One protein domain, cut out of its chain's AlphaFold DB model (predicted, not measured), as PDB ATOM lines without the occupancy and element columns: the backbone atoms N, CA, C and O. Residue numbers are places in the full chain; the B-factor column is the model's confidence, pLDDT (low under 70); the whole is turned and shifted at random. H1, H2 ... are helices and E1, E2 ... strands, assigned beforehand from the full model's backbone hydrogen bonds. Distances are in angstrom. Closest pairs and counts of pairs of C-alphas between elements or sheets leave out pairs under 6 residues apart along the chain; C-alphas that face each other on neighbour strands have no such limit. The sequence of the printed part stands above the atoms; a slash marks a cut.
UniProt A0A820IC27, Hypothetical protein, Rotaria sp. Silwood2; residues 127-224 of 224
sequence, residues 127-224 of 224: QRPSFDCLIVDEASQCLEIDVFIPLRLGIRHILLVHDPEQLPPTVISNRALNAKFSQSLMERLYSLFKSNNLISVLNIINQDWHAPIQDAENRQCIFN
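What this domain is: This is residues 127 to 224 of the 224 residues of the protein "Hypothetical protein" of Rotaria sp. Silwood2 (UniProt A0A820IC27). There is little regular structure: two short strands, E1 and E2, side by side, with H1 over one face of this small sheet, one end of H3 near H1, H2 sticking out, and a long tail, residues 196 to 224. The printed part has 98 residues, 32 of them in E1, H1, E2, H2, H3, in that order, a mixed class. It is only just loose, close to compact, with radius of gyration of the C-alphas 15.5 A, spanning 42 by 41 by 27 A.

Where its parts are: E1, residues 133 to 136, begins at C-alpha (117.642, 93.335, 81.717). H1 is 144 to 151, E2 157 to 160, H2 174 to 178. H3, 185 to 195, runs 15.5 A to C-alpha (129.751, 109.432, 99.350).

How they stand to each other: E1 and E2 are parallel; N 134 and O 157 are 2.8 A apart. E1, H1, E2 form a strand-helix-strand unit, parallel strands joined through a helix, its crossover right-handed. H1 and H3 are close but not clearly touching, C-alphas 144 and 185 being 4.6 A apart. Within hydrogen-bond range are every O i to N i+4 pair in H2 and H3, but 1 of 4 in H1, with 4 of 5 O i to N i+3.

The domain as a whole: The printed part has no cut. The E2 to H2 link is long. Residues 196 to 224 are among those with pLDDT under 70.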
ATOM      1  N   GLN A 127     100.792  93.082  80.341       56.12
ATOM      2  CA  GLN A 127     101.458  94.126  81.147       56.12
ATOM      3  C   GLN A 127     102.920  93.821  81.584       56.12
ATOM      4  O   GLN A 127     103.305  94.125  82.712       56.12
ATOM      5  N   ARG A 128     103.735  93.145  80.768       54.25
ATOM      6  CA  ARG A 128     105.117  92.758  81.099       54.25
ATOM      7  C   ARG A 128     106.124  93.603  80.311       54.25
ATOM      8  O   ARG A 128     105.834  93.932  79.162       54.25
ATOM      9  N   PRO A 129     107.285  93.942  80.905       58.00
ATOM     10  CA  PRO A 129     108.343  94.627  80.177       58.00
ATOM     11  C   PRO A 129     108.845  93.740  79.038       58.00
ATOM     12  O   PRO A 129     108.970  92.527  79.199       58.00
ATOM     13  N   SER A 130     109.130  94.349  77.891       73.44
ATOM     14  CA  SER A 130     109.630  93.632  76.711       73.44
ATOM     15  C   SER A 130     111.079  93.175  76.874       73.44
ATOM     16  O   SER A 130     111.511  92.262  76.185       73.44
ATOM     17  N   PHE A 131     111.812  93.793  77.805       86.75
ATOM     18  CA  PHE A 131     113.171  93.421  78.175       86.75
ATOM     19  C   PHE A 131     113.314  93.439  79.696       86.75
ATOM     20  O   PHE A 131     113.015  94.438  80.353       86.75
ATOM     21  N   ASP A 132     113.790  92.337  80.268       86.31
ATOM     22  CA  ASP A 132     113.977  92.220  81.717       86.31
ATOM     23  C   ASP A 132     115.255  92.909  82.208       86.31
ATOM     24  O   ASP A 132     115.280  93.468  83.311       86.31
ATOM     25  N   CYS A 133     116.301  92.881  81.381       88.75
ATOM     26  CA  CYS A 133     117.642  93.335  81.717       88.75
ATOM     27  C   CYS A 133     118.250  94.173  80.585       88.75
ATOM     28  O   CYS A 133     118.114  93.833  79.411       88.75
ATOM     29  N   LEU A 134     118.953  95.244  80.953       89.88
ATOM     30  CA  LEU A 134     119.818  96.029  80.078       89.88
ATOM     31  C   LEU A 134     121.266  95.809  80.494       89.88
ATOM     32  O   LEU A 134     121.619  96.088  81.636       89.88
ATOM     33  N   ILE A 135     122.107  95.386  79.556       90.19
ATOM     34  CA  ILE A 135     123.558  95.345  79.736       90.19
ATOM     35  C   ILE A 135     124.163  96.432  78.851       90.19
ATOM     36  O   ILE A 135     123.917  96.450  77.646       90.19
ATOM     37  N   VAL A 136     124.933  97.340  79.445       87.88
ATOM     38  CA  VAL A 136     125.651  98.398  78.723       87.88
ATOM     39  C   VAL A 136     127.142  98.121  78.831       87.88
ATOM     40  O   VAL A 136     127.699  98.221  79.921       87.88
ATOM     41  N   ASP A 137     127.763  97.749  77.713       84.56
ATOM     42  CA  ASP A 137     129.219  97.634  77.591       84.56
ATOM     43  C   ASP A 137     129.841  99.018  77.361       84.56
ATOM     44  O   ASP A 137     129.199  99.890  76.767       84.56
ATOM     45  N   GLU A 138     131.072  99.220  77.831       81.19
ATOM     46  CA  GLU A 138     131.787 100.508  77.782       81.19
ATOM     47  C   GLU A 138     130.953 101.685  78.343       81.19
ATOM     48  O   GLU A 138     130.917 102.785  77.788       81.19
ATOM     49  N   ALA A 139     130.249 101.471  79.462       84.69
ATOM     50  CA  ALA A 139     129.305 102.441  80.029       84.69
ATOM     51  C   ALA A 139     129.954 103.773  80.471       84.69
ATOM     52  O   ALA A 139     129.251 104.770  80.658       84.69
ATOM     53  N   SER A 140     131.279 103.815  80.636       82.62
ATOM     54  CA  SER A 140     132.037 105.051  80.878       82.62
ATOM     55  C   SER A 140     132.147 105.940  79.635       82.62
ATOM     56  O   SER A 140     132.328 107.140  79.792       82.62
ATOM     57  N   GLN A 141     131.972 105.389  78.427       84.44
ATOM     58  CA  GLN A 141     132.083 106.092  77.139       84.44
ATOM     59  C   GLN A 141     130.750 106.620  76.593       84.44
ATOM     60  O   GLN A 141     130.715 107.211  75.512       84.44
ATOM     61  N   CYS A 142     129.638 106.405  77.295       87.06
ATOM     62  CA  CYS A 142     128.329 106.918  76.892       87.06
ATOM     63  C   CYS A 142     127.895 108.104  77.751       87.06
ATOM     64  O   CYS A 142     128.184 108.165  78.953       87.06
ATOM     65  N   LEU A 143     127.156 109.037  77.146       90.88
ATOM     66  CA  LEU A 143     126.502 110.087  77.913       90.88
ATOM     67  C   LEU A 143     125.404 109.456  78.761       90.88
ATOM     68  O   LEU A 143     124.737 108.505  78.353       90.88
ATOM     69  N   GLU A 144     125.150 110.040  79.925       91.25
ATOM     70  CA  GLU A 144     124.064 109.588  80.789       91.25
ATOM     71  C   GLU A 144     122.712 109.527  80.049       91.25
ATOM     72  O   GLU A 144     121.950 108.576  80.225       91.25
ATOM     73  N   ILE A 145     122.438 110.502  79.173       91.75
ATOM     74  CA  ILE A 145     121.201 110.549  78.383       91.75
ATOM     75  C   ILE A 145     121.067 109.378  77.403       91.75
ATOM     76  O   ILE A 145     119.948 108.935  77.149       91.75
ATOM     77  N   ASP A 146     122.181 108.835  76.907       92.44
ATOM     78  CA  ASP A 146     122.161 107.717  75.962       92.44
ATOM     79  C   ASP A 146     121.626 106.453  76.650       92.44
ATOM     80  O   ASP A 146     120.828 105.716  76.074       92.44
ATOM     81  N   VAL A 147     121.989 106.235  77.920       91.06
ATOM     82  CA  VAL A 147     121.510 105.092  78.719       91.06
ATOM     83  C   VAL A 147     120.014 105.200  79.026       91.06
ATOM     84  O   VAL A 147     119.327 104.184  79.146       91.06
ATOM     85  N   PHE A 148     119.461 106.413  79.096       91.31
ATOM     86  CA  PHE A 148     118.024 106.604  79.305       91.31
ATOM     87  C   PHE A 148     117.166 106.178  78.106       91.31
ATOM     88  O   PHE A 148     115.993 105.849  78.293       91.31
ATOM     89  N   ILE A 149     117.733 106.128  76.896       92.25
ATOM     90  CA  ILE A 149     117.008 105.733  75.680       92.25
ATOM     91  C   ILE A 149     116.419 104.315  75.808       92.25
ATOM     92  O   ILE A 149     115.208 104.180  75.627       92.25
ATOM     93  N   PRO A 150     117.189 103.260  76.144       91.38
ATOM     94  CA  PRO A 150     116.627 101.927  76.384       91.38
ATOM     95  C   PRO A 150     115.855 101.801  77.705       91.38
ATOM     96  O   PRO A 150     114.960 100.966  77.799       91.38
ATOM     97  N   LEU A 151     116.133 102.621  78.725       88.94
ATOM     98  CA  LEU A 151     115.414 102.531  80.008       88.94
ATOM     99  C   LEU A 151     113.911 102.823  79.883       88.94
ATOM    100  O   LEU A 151     113.116 102.311  80.674       88.94
ATOM    101  N   ARG A 152     113.489 103.562  78.848       88.19
ATOM    102  CA  ARG A 152     112.064 103.789  78.538       88.19
ATOM    103  C   ARG A 152     111.277 102.501  78.247       88.19
ATOM    104  O   ARG A 152     110.052 102.542  78.226       88.19
ATOM    105  N   LEU A 153     111.962 101.380  78.006       86.50
ATOM    106  CA  LEU A 153     111.368 100.077  77.689       86.50
ATOM    107  C   LEU A 153     110.841  99.329  78.931       86.50
ATOM    108  O   LEU A 153     110.408  98.184  78.819       86.50
ATOM    109  N   GLY A 154     110.868  99.956  80.113       83.25
ATOM    110  CA  GLY A 154     110.371  99.354  81.356       83.25
ATOM    111  C   GLY A 154     111.327  98.323  81.960       83.25
ATOM    112  O   GLY A 154     110.897  97.436  82.695       83.25
ATOM    113  N   ILE A 155     112.616  98.431  81.639       86.31
ATOM    114  CA  ILE A 155     113.654  97.497  82.074       86.31
ATOM    115  C   ILE A 155     113.800  97.540  83.597       86.31
ATOM    116  O   ILE A 155     113.875  98.615  84.196       86.31
ATOM    117  N   ARG A 156     113.851  96.360  84.225       84.00
ATOM    118  CA  ARG A 156     113.883  96.213  85.692       84.00
ATOM    119  C   ARG A 156     115.294  96.104  86.251       84.00
ATOM    120  O   ARG A 156     115.539  96.521  87.380       84.00
ATOM    121  N   HIS A 157     116.206  95.543  85.466       85.94
ATOM    122  CA  HIS A 157     117.589  95.324  85.863       85.94
ATOM    123  C   HIS A 157     118.526  96.013  84.879       85.94
ATOM    124  O   HIS A 157     118.377  95.864  83.670       85.94
ATOM    125  N   ILE A 158     119.494  96.763  85.392       87.31
ATOM    126  CA  ILE A 158     120.545  97.367  84.579       87.31
ATOM    127  C   ILE A 158     121.903  96.905  85.090       87.31
ATOM    128  O   ILE A 158     122.192  96.995  86.283       87.31
ATOM    129  N   LEU A 159     122.726  96.415  84.173       86.00
ATOM    130  CA  LEU A 159     124.121  96.091  84.390       86.00
ATOM    131  C   LEU A 159     124.960  97.031  83.532       86.00
ATOM    132  O   LEU A 159     124.889  97.014  82.305       86.00
ATOM    133  N   LEU A 160     125.752  97.863  84.191       85.12
ATOM    134  CA  LEU A 160     126.667  98.778  83.532       85.12
ATOM    135  C   LEU A 160     128.081  98.210  83.670       85.12
ATOM    136  O   LEU A 160     128.595  98.093  84.783       85.12
ATOM    137  N   VAL A 161     128.683  97.837  82.548       81.94
ATOM    138  CA  VAL A 161     130.046  97.304  82.467       81.94
ATOM    139  C   VAL A 161     130.948  98.416  81.959       81.94
ATOM    140  O   VAL A 161     130.616  99.085  80.982       81.94
ATOM    141  N   HIS A 162     132.068  98.652  82.634       73.31
ATOM    142  CA  HIS A 162     133.004  99.690  82.229       73.31
ATOM    143  C   HIS A 162     134.427  99.381  82.680       73.31
ATOM    144  O   HIS A 162     134.653  98.566  83.577       73.31
ATOM    145  N   ASP A 163     135.361 100.104  82.079       73.38
ATOM    146  CA  ASP A 163     136.709 100.285  82.591       73.38
ATOM    147  C   ASP A 163     136.766 101.627  83.361       73.38
ATOM    148  O   ASP A 163     136.385 102.667  82.802       73.38
ATOM    149  N   PRO A 164     137.138 101.638  84.657       65.69
ATOM    150  CA  PRO A 164     137.226 102.855  85.469       65.69
ATOM    151  C   PRO A 164     138.354 103.805  85.048       65.69
ATOM    152  O   PRO A 164     138.294 104.983  85.402       65.69
ATOM    153  N   GLU A 165     139.366 103.329  84.318       72.56
ATOM    154  CA  GLU A 165     140.501 104.151  83.875       72.56
ATOM    155  C   GLU A 165     140.279 104.799  82.499       72.56
ATOM    156  O   GLU A 165     141.079 105.630  82.056       72.56
ATOM    157  N   GLN A 166     139.182 104.456  81.819       73.06
ATOM    158  CA  GLN A 166     138.840 105.045  80.531       73.06
ATOM    159  C   GLN A 166     138.412 106.516  80.630       73.06
ATOM    160  O   GLN A 166     137.901 107.000  81.638       73.06
ATOM    161  N   LEU A 167     138.619 107.237  79.526       79.75
ATOM    162  CA  LEU A 167     138.236 108.641  79.385       79.75
ATOM    163  C   LEU A 167     136.707 108.808  79.287       79.75
ATOM    164  O   LEU A 167     136.045 107.920  78.754       79.75
ATOM    165  N   PRO A 168     136.152 109.951  79.732       81.69
ATOM    166  CA  PRO A 168     134.726 110.247  79.599       81.69
ATOM    167  C   PRO A 168     134.312 110.431  78.128       81.69
ATOM    168  O   PRO A 168     135.163 110.724  77.277       81.69
ATOM    169  N   PRO A 169     133.001 110.365  77.814       85.12
ATOM    170  CA  PRO A 169     132.485 110.623  76.477       85.12
ATOM    171  C   PRO A 169     132.915 111.992  75.949       85.12
ATOM    172  O   PRO A 169     132.913 113.010  76.652       85.12
ATOM    173  N   THR A 170     133.217 112.038  74.653       86.12
ATOM    174  CA  THR A 170     133.630 113.275  73.987       86.12
ATOM    175  C   THR A 170     132.439 114.216  73.805       86.12
ATOM    176  O   THR A 170     131.489 113.916  73.083       86.12
ATOM    177  N   VAL A 171     132.521 115.411  74.393       88.50
ATOM    178  CA  VAL A 171     131.536 116.487  74.219       88.50
ATOM    179  C   VAL A 171     132.213 117.689  73.569       88.50
ATOM    180  O   VAL A 171     133.149 118.259  74.116       88.50
ATOM    181  N   ILE A 172     131.715 118.109  72.402       91.56
ATOM    182  CA  ILE A 172     132.322 119.197  71.609       91.56
ATOM    183  C   ILE A 172     132.130 120.572  72.278       91.56
ATOM    184  O   ILE A 172     132.958 121.471  72.146       91.56
ATOM    185  N   SER A 173     131.015 120.769  72.983       94.56
ATOM    186  CA  SER A 173     130.664 122.065  73.566       94.56
ATOM    187  C   SER A 173     131.351 122.285  74.912       94.56
ATOM    188  O   SER A 173     130.976 121.677  75.913       94.56
ATOM    189  N   ASN A 174     132.265 123.259  74.976       92.94
ATOM    190  CA  ASN A 174     132.894 123.685  76.233       92.94
ATOM    191  C   ASN A 174     131.871 124.118  77.292       92.94
ATOM    192  O   ASN A 174     132.045 123.855  78.479       92.94
ATOM    193  N   ARG A 175     130.765 124.753  76.876       96.44
ATOM    194  CA  ARG A 175     129.684 125.123  77.801       96.44
ATOM    195  C   ARG A 175     129.032 123.885  78.421       96.44
ATOM    196  O   ARG A 175     128.698 123.917  79.599       96.44
ATOM    197  N   ALA A 176     128.860 122.818  77.642       93.38
ATOM    198  CA  ALA A 176     128.297 121.561  78.122       93.38
ATOM    199  C   ALA A 176     129.290 120.801  79.018       93.38
ATOM    200  O   ALA A 176     128.890 120.304  80.067       93.38
ATOM    201  N   LEU A 177     130.585 120.798  78.678       91.31
ATOM    202  CA  LEU A 177     131.647 120.262  79.541       91.31
ATOM    203  C   LEU A 177     131.669 120.952  80.913       91.31
ATOM    204  O   LEU A 177     131.653 120.282  81.942       91.31
ATOM    205  N   ASN A 178     131.592 122.287  80.940       93.06
ATOM    206  CA  ASN A 178     131.513 123.054  82.188       93.06
ATOM    207  C   ASN A 178     130.250 122.733  83.007       93.06
ATOM    208  O   ASN A 178     130.256 122.867  84.229       93.06
ATOM    209  N   ALA A 179     129.178 122.290  82.346       94.00
ATOM    210  CA  ALA A 179     127.946 121.826  82.977       94.00
ATOM    211  C   ALA A 179     127.962 120.320  83.322       94.00
ATOM    212  O   ALA A 179     126.917 119.779  83.674       94.00
ATOM    213  N   LYS A 180     129.123 119.650  83.231       92.00
ATOM    214  CA  LYS A 180     129.312 118.206  83.467       92.00
ATOM    215  C   LYS A 180     128.501 117.300  82.539       92.00
ATOM    216  O   LYS A 180     128.186 116.174  82.896       92.00
ATOM    217  N   PHE A 181     128.190 117.758  81.328       92.31
ATOM    218  CA  PHE A 181     127.426 116.954  80.371       92.31
ATOM    219  C   PHE A 181     128.162 115.683  79.920       92.31
ATOM    220  O   PHE A 181     127.517 114.715  79.548       92.31
ATOM    221  N   SER A 182     129.498 115.667  79.978       90.50
ATOM    222  CA  SER A 182     130.306 114.472  79.706       90.50
ATOM    223  C   SER A 182     130.333 113.473  80.866       90.50
ATOM    224  O   SER A 182     131.027 112.473  80.764       90.50
ATOM    225  N   GLN A 183     129.650 113.745  81.982       89.94
ATOM    226  CA  GLN A 183     129.579 112.794  83.083       89.94
ATOM    227  C   GLN A 183     128.708 111.600  82.674       89.94
ATOM    228  O   GLN A 183     127.554 111.777  82.271       89.94
ATOM    229  N   SER A 184     129.246 110.387  82.788       89.25
ATOM    230  CA  SER A 184     128.474 109.169  82.520       89.25
ATOM    231  C   SER A 184     127.560 108.815  83.700       89.25
ATOM    232  O   SER A 184     127.795 109.207  84.850       89.25
ATOM    233  N   LEU A 185     126.520 108.009  83.438       88.75
ATOM    234  CA  LEU A 185     125.652 107.487  84.502       88.75
ATOM    235  C   LEU A 185     126.469 106.705  85.542       88.75
ATOM    236  O   LEU A 185     126.228 106.832  86.742       88.75
ATOM    237  N   MET A 186     127.455 105.932  85.078       83.00
ATOM    238  CA  MET A 186     128.358 105.163  85.929       83.00
ATOM    239  C   MET A 186     129.142 106.068  86.882       83.00
ATOM    240  O   MET A 186     129.096 105.871  88.095       83.00
ATOM    241  N   GLU A 187     129.801 107.103  86.358       83.56
ATOM    242  CA  GLU A 187     130.563 108.061  87.169       83.56
ATOM    243  C   GLU A 187     129.684 108.741  88.223       83.56
ATOM    244  O   GLU A 187     130.097 108.929  89.375       83.56
ATOM    245  N   ARG A 188     128.451 109.108  87.847       87.25
ATOM    246  CA  ARG A 188     127.495 109.718  88.775       87.25
ATOM    247  C   ARG A 188     127.093 108.748  89.883       87.25
ATOM    248  O   ARG A 188     127.123 109.133  91.052       87.25
ATOM    249  N   LEU A 189     126.738 107.512  89.538       85.25
ATOM    250  CA  LEU A 189     126.368 106.482  90.510       85.25
ATOM    251  C   LEU A 189     127.538 106.149  91.440       85.25
ATOM    252  O   LEU A 189     127.367 106.182  92.656       85.25
ATOM    253  N   TYR A 190     128.735 105.925  90.898       80.00
ATOM    254  CA  TYR A 190     129.935 105.642  91.685       80.00
ATOM    255  C   TYR A 190     130.211 106.741  92.727       80.00
ATOM    256  O   TYR A 190     130.414 106.449  93.906       80.00
ATOM    257  N   SER A 191     130.128 108.015  92.326       81.69
ATOM    258  CA  SER A 191     130.284 109.157  93.239       81.69
ATOM    259  C   SER A 191     129.213 109.195  94.343       81.69
ATOM    260  O   SER A 191     129.520 109.428  95.519       81.69
ATOM    261  N   LEU A 192     127.954 108.904  93.997       83.12
ATOM    262  CA  LEU A 192     126.840 108.854  94.952       83.12
ATOM    263  C   LEU A 192     126.976 107.706  95.959       83.12
ATOM    264  O   LEU A 192     126.698 107.887  97.143       83.12
ATOM    265  N   PHE A 193     127.411 106.525  95.533       79.69
ATOM    266  CA  PHE A 193     127.548 105.388  96.444       79.69
ATOM    267  C   PHE A 193     128.797 105.489  97.316       79.69
ATOM    268  O   PHE A 193     128.735 105.161  98.504       79.69
ATOM    269  N   LYS A 194     129.899 106.026  96.773       73.62
ATOM    270  CA  LYS A 194     131.112 106.318  97.545       73.62
ATOM    271  C   LYS A 194     130.844 107.337  98.653       73.62
ATOM    272  O   LYS A 194     131.281 107.137  99.778       73.62
ATOM    273  N   SER A 195     130.096 108.401  98.356       74.88
ATOM    274  CA  SER A 195     129.751 109.432  99.350       74.88
ATOM    275  C   SER A 195     128.804 108.940 100.448       74.88
ATOM    276  O   SER A 195     128.840 109.471 101.553       74.88
ATOM    277  N   ASN A 196     128.010 107.900 100.180       68.06
ATOM    278  CA  ASN A 196     127.073 107.321 101.143       68.06
ATOM    279  C   ASN A 196     127.609 106.072 101.872       68.06
ATOM    280  O   ASN A 196     126.849 105.434 102.594       68.06
ATOM    281  N   ASN A 197     128.886 105.697 101.695       63.41
ATOM    282  CA  ASN A 197     129.455 104.429 102.190       63.41
ATOM    283  C   ASN A 197     128.654 103.180 101.757       63.41
ATOM    284  O   ASN A 197     128.682 102.148 102.423       63.41
ATOM    285  N   LEU A 198     127.950 103.252 100.623       58.12
ATOM    286  CA  LEU A 198     127.106 102.177 100.081       58.12
ATOM    287  C   LEU A 198     127.843 101.348  99.021       58.12
ATOM    288  O   LEU A 198     127.225 100.785  98.119       58.12
ATOM    289  N   ILE A 199     129.173 101.276  99.110       53.25
ATOM    290  CA  ILE A 199     130.017 100.597  98.116       53.25
ATOM    291  C   ILE A 199     129.655  99.105  98.007       53.25
ATOM    292  O   ILE A 199     129.720  98.544  96.921       53.25
ATOM    293  N   SER A 200     129.143  98.489  99.078       45.16
ATOM    294  CA  SER A 200     128.667  97.099  99.079       45.16
ATOM    295  C   SER A 200     127.444  96.835  98.186       45.16
ATOM    296  O   SER A 200     127.148  95.682  97.897       45.16
ATOM    297  N   VAL A 201     126.711  97.873  97.762       45.06
ATOM    298  CA  VAL A 201     125.527  97.753  96.882       45.06
ATOM    299  C   VAL A 201     125.918  97.796  95.398       45.06
ATOM    300  O   VAL A 201     125.132  97.428  94.524       45.06
ATOM    301  N   LEU A 202     127.150  98.205  95.091       46.69
ATOM    302  CA  LEU A 202     127.664  98.272  93.733       46.69
ATOM    303  C   LEU A 202     128.351  96.957  93.352       46.69
ATOM    304  O   LEU A 202     129.572  96.848  93.413       46.69
ATOM    305  N   ASN A 203     127.588  95.996  92.830       46.44
ATOM    306  CA  ASN A 203     128.157  95.011  91.902       46.44
ATOM    307  C   ASN A 203     128.407  95.695  90.545       46.44
ATOM    308  O   ASN A 203     127.779  95.377  89.536       46.44
ATOM    309  N   ILE A 204     129.300  96.688  90.536       49.34
ATOM    310  CA  ILE A 204     129.947  97.146  89.311       49.34
ATOM    311  C   ILE A 204     130.926  96.038  88.975       49.34
ATOM    312  O   ILE A 204     131.857  95.776  89.738       49.34
ATOM    313  N   ILE A 205     130.695  95.350  87.862       44.69
ATOM    314  CA  ILE A 205     131.685  94.421  87.329       44.69
ATOM    315  C   ILE A 205     132.826  95.292  86.793       44.69
ATOM    316  O   ILE A 205     132.838  95.654  85.620       44.69
ATOM    317  N   ASN A 206     133.752  95.666  87.680       41.16
ATOM    318  CA  ASN A 206     135.074  96.143  87.296       41.16
ATOM    319  C   ASN A 206     135.738  94.980  86.559       41.16
ATOM    320  O   ASN A 206     135.992  93.925  87.148       41.16
ATOM    321  N   GLN A 207     135.946  95.129  85.255       42.34
ATOM    322  CA  GLN A 207     136.646  94.126  84.468       42.34
ATOM    323  C   GLN A 207     138.153  94.191  84.731       42.34
ATOM    324  O   GLN A 207     138.904  94.676  83.898       42.34
ATOM    325  N   ASP A 208     138.599  93.599  85.835       37.03
ATOM    326  CA  ASP A 208     139.945  93.032  85.910       37.03
ATOM    327  C   ASP A 208     139.854  91.537  85.587       37.03
ATOM    328  O   ASP A 208     139.802  90.674  86.464       37.03
ATOM    329  N   TRP A 209     139.874  91.200  84.294       39.50
ATOM    330  CA  TRP A 209     140.103  89.823  83.820       39.50
ATOM    331  C   TRP A 209     141.572  89.369  83.982       39.50
ATOM    332  O   TRP A 209     142.012  88.404  83.359       39.50
ATOM    333  N   HIS A 210     142.326  90.022  84.869       30.73
ATOM    334  CA  HIS A 210     143.638  89.605  85.349       30.73
ATOM    335  C   HIS A 210     143.756  89.912  86.848       30.73
ATOM    336  O   HIS A 210     144.174  90.991  87.246       30.73
ATOM    337  N   ALA A 211     143.441  88.952  87.716       30.34
ATOM    338  CA  ALA A 211     143.945  89.014  89.090       30.34
ATOM    339  C   ALA A 211     145.478  88.758  89.083       30.34
ATOM    340  O   ALA A 211     145.922  88.009  88.205       30.34
ATOM    341  N   PRO A 212     146.298  89.232  90.057       44.69
ATOM    342  CA  PRO A 212     145.925  89.859  91.335       44.69
ATOM    343  C   PRO A 212     146.917  90.953  91.823       44.69
ATOM    344  O   PRO A 212     147.943  90.602  92.400       44.69
ATOM    345  N   ILE A 213     146.650  92.260  91.715       36.03
ATOM    346  CA  ILE A 213     147.439  93.264  92.467       36.03
ATOM    347  C   ILE A 213     146.527  94.441  92.842       36.03
ATOM    348  O   ILE A 213     145.937  95.042  91.962       36.03
ATOM    349  N   GLN A 214     146.480  94.776  94.137       34.94
ATOM    350  CA  GLN A 214     145.747  95.899  94.762       34.94
ATOM    351  C   GLN A 214     144.271  95.650  95.109       34.94
ATOM    352  O   GLN A 214     143.370  96.249  94.550       34.94
ATOM    353  N   ASP A 215     144.019  94.744  96.059       35.56
ATOM    354  CA  ASP A 215     143.325  95.109  97.307       35.56
ATOM    355  C   ASP A 215     143.009  93.853  98.122       35.56
ATOM    356  O   ASP A 215     142.098  93.075  97.839       35.56
ATOM    357  N   ALA A 216     143.781  93.659  99.190       35.84
ATOM    358  CA  ALA A 216     143.500  92.657 100.211       35.84
ATOM    359  C   ALA A 216     142.274  93.024 101.078       35.84
ATOM    360  O   ALA A 216     141.839  92.198 101.877       35.84
ATOM    361  N   GLU A 217     141.688  94.214 100.902       38.94
ATOM    362  CA  GLU A 217     140.570  94.715 101.714       38.94
ATOM    363  C   GLU A 217     139.177  94.476 101.093       38.94
ATOM    364  O   GLU A 217     138.193  94.434 101.824       38.94
ATOM    365  N   ASN A 218     139.063  94.198  99.784       36.41
ATOM    366  CA  ASN A 218     137.762  94.028  99.099       36.41
ATOM    367  C   ASN A 218     137.243  92.574  99.024       36.41
ATOM    368  O   ASN A 218     136.237  92.293  98.372       36.41
ATOM    369  N   ARG A 219     137.881  91.617  99.711       31.81
ATOM    370  CA  ARG A 219     137.552  90.176  99.619       31.81
ATOM    371  C   ARG A 219     136.279  89.720 100.345       31.81
ATOM    372  O   ARG A 219     136.084  88.516 100.491       31.81
ATOM    373  N   GLN A 220     135.407  90.618 100.796       29.98
ATOM    374  CA  GLN A 220     134.276  90.227 101.649       29.98
ATOM    375  C   GLN A 220     132.880  90.323 101.030       29.98
ATOM    376  O   GLN A 220     131.904  90.085 101.732       29.98
ATOM    377  N   CYS A 221     132.756  90.573  99.726       31.64
ATOM    378  CA  CYS A 221     131.455  90.550  99.052       31.64
ATOM    379  C   CYS A 221     131.446  89.517  97.921       31.64
ATOM    380  O   CYS A 221     131.494  89.862  96.746       31.64
ATOM    381  N   ILE A 222     131.411  88.231  98.277       29.41
ATOM    382  CA  ILE A 222     131.118  87.144  97.335       29.41
ATOM    383  C   ILE A 222     130.040  86.266  97.977       29.41
ATOM    384  O   ILE A 222     130.293  85.637  98.998       29.41
ATOM    385  N   PHE A 223     128.854  86.307  97.364       28.58
ATOM    386  CA  PHE A 223     127.682  85.430  97.502       28.58
ATOM    387  C   PHE A 223     127.381  84.835  98.888       28.58
ATOM    388  O   PHE A 223     127.965  83.832  99.289       28.58
ATOM    389  N   ASN A 224     126.345  85.383  99.529       24.30
ATOM    390  CA  ASN A 224     125.342  84.616 100.270       24.30
ATOM    391  C   ASN A 224     123.957  85.161  99.923       24.30
ATOM    392  O   ASN A 224     123.830  86.406  99.881       24.30
TER     393      ASN A 224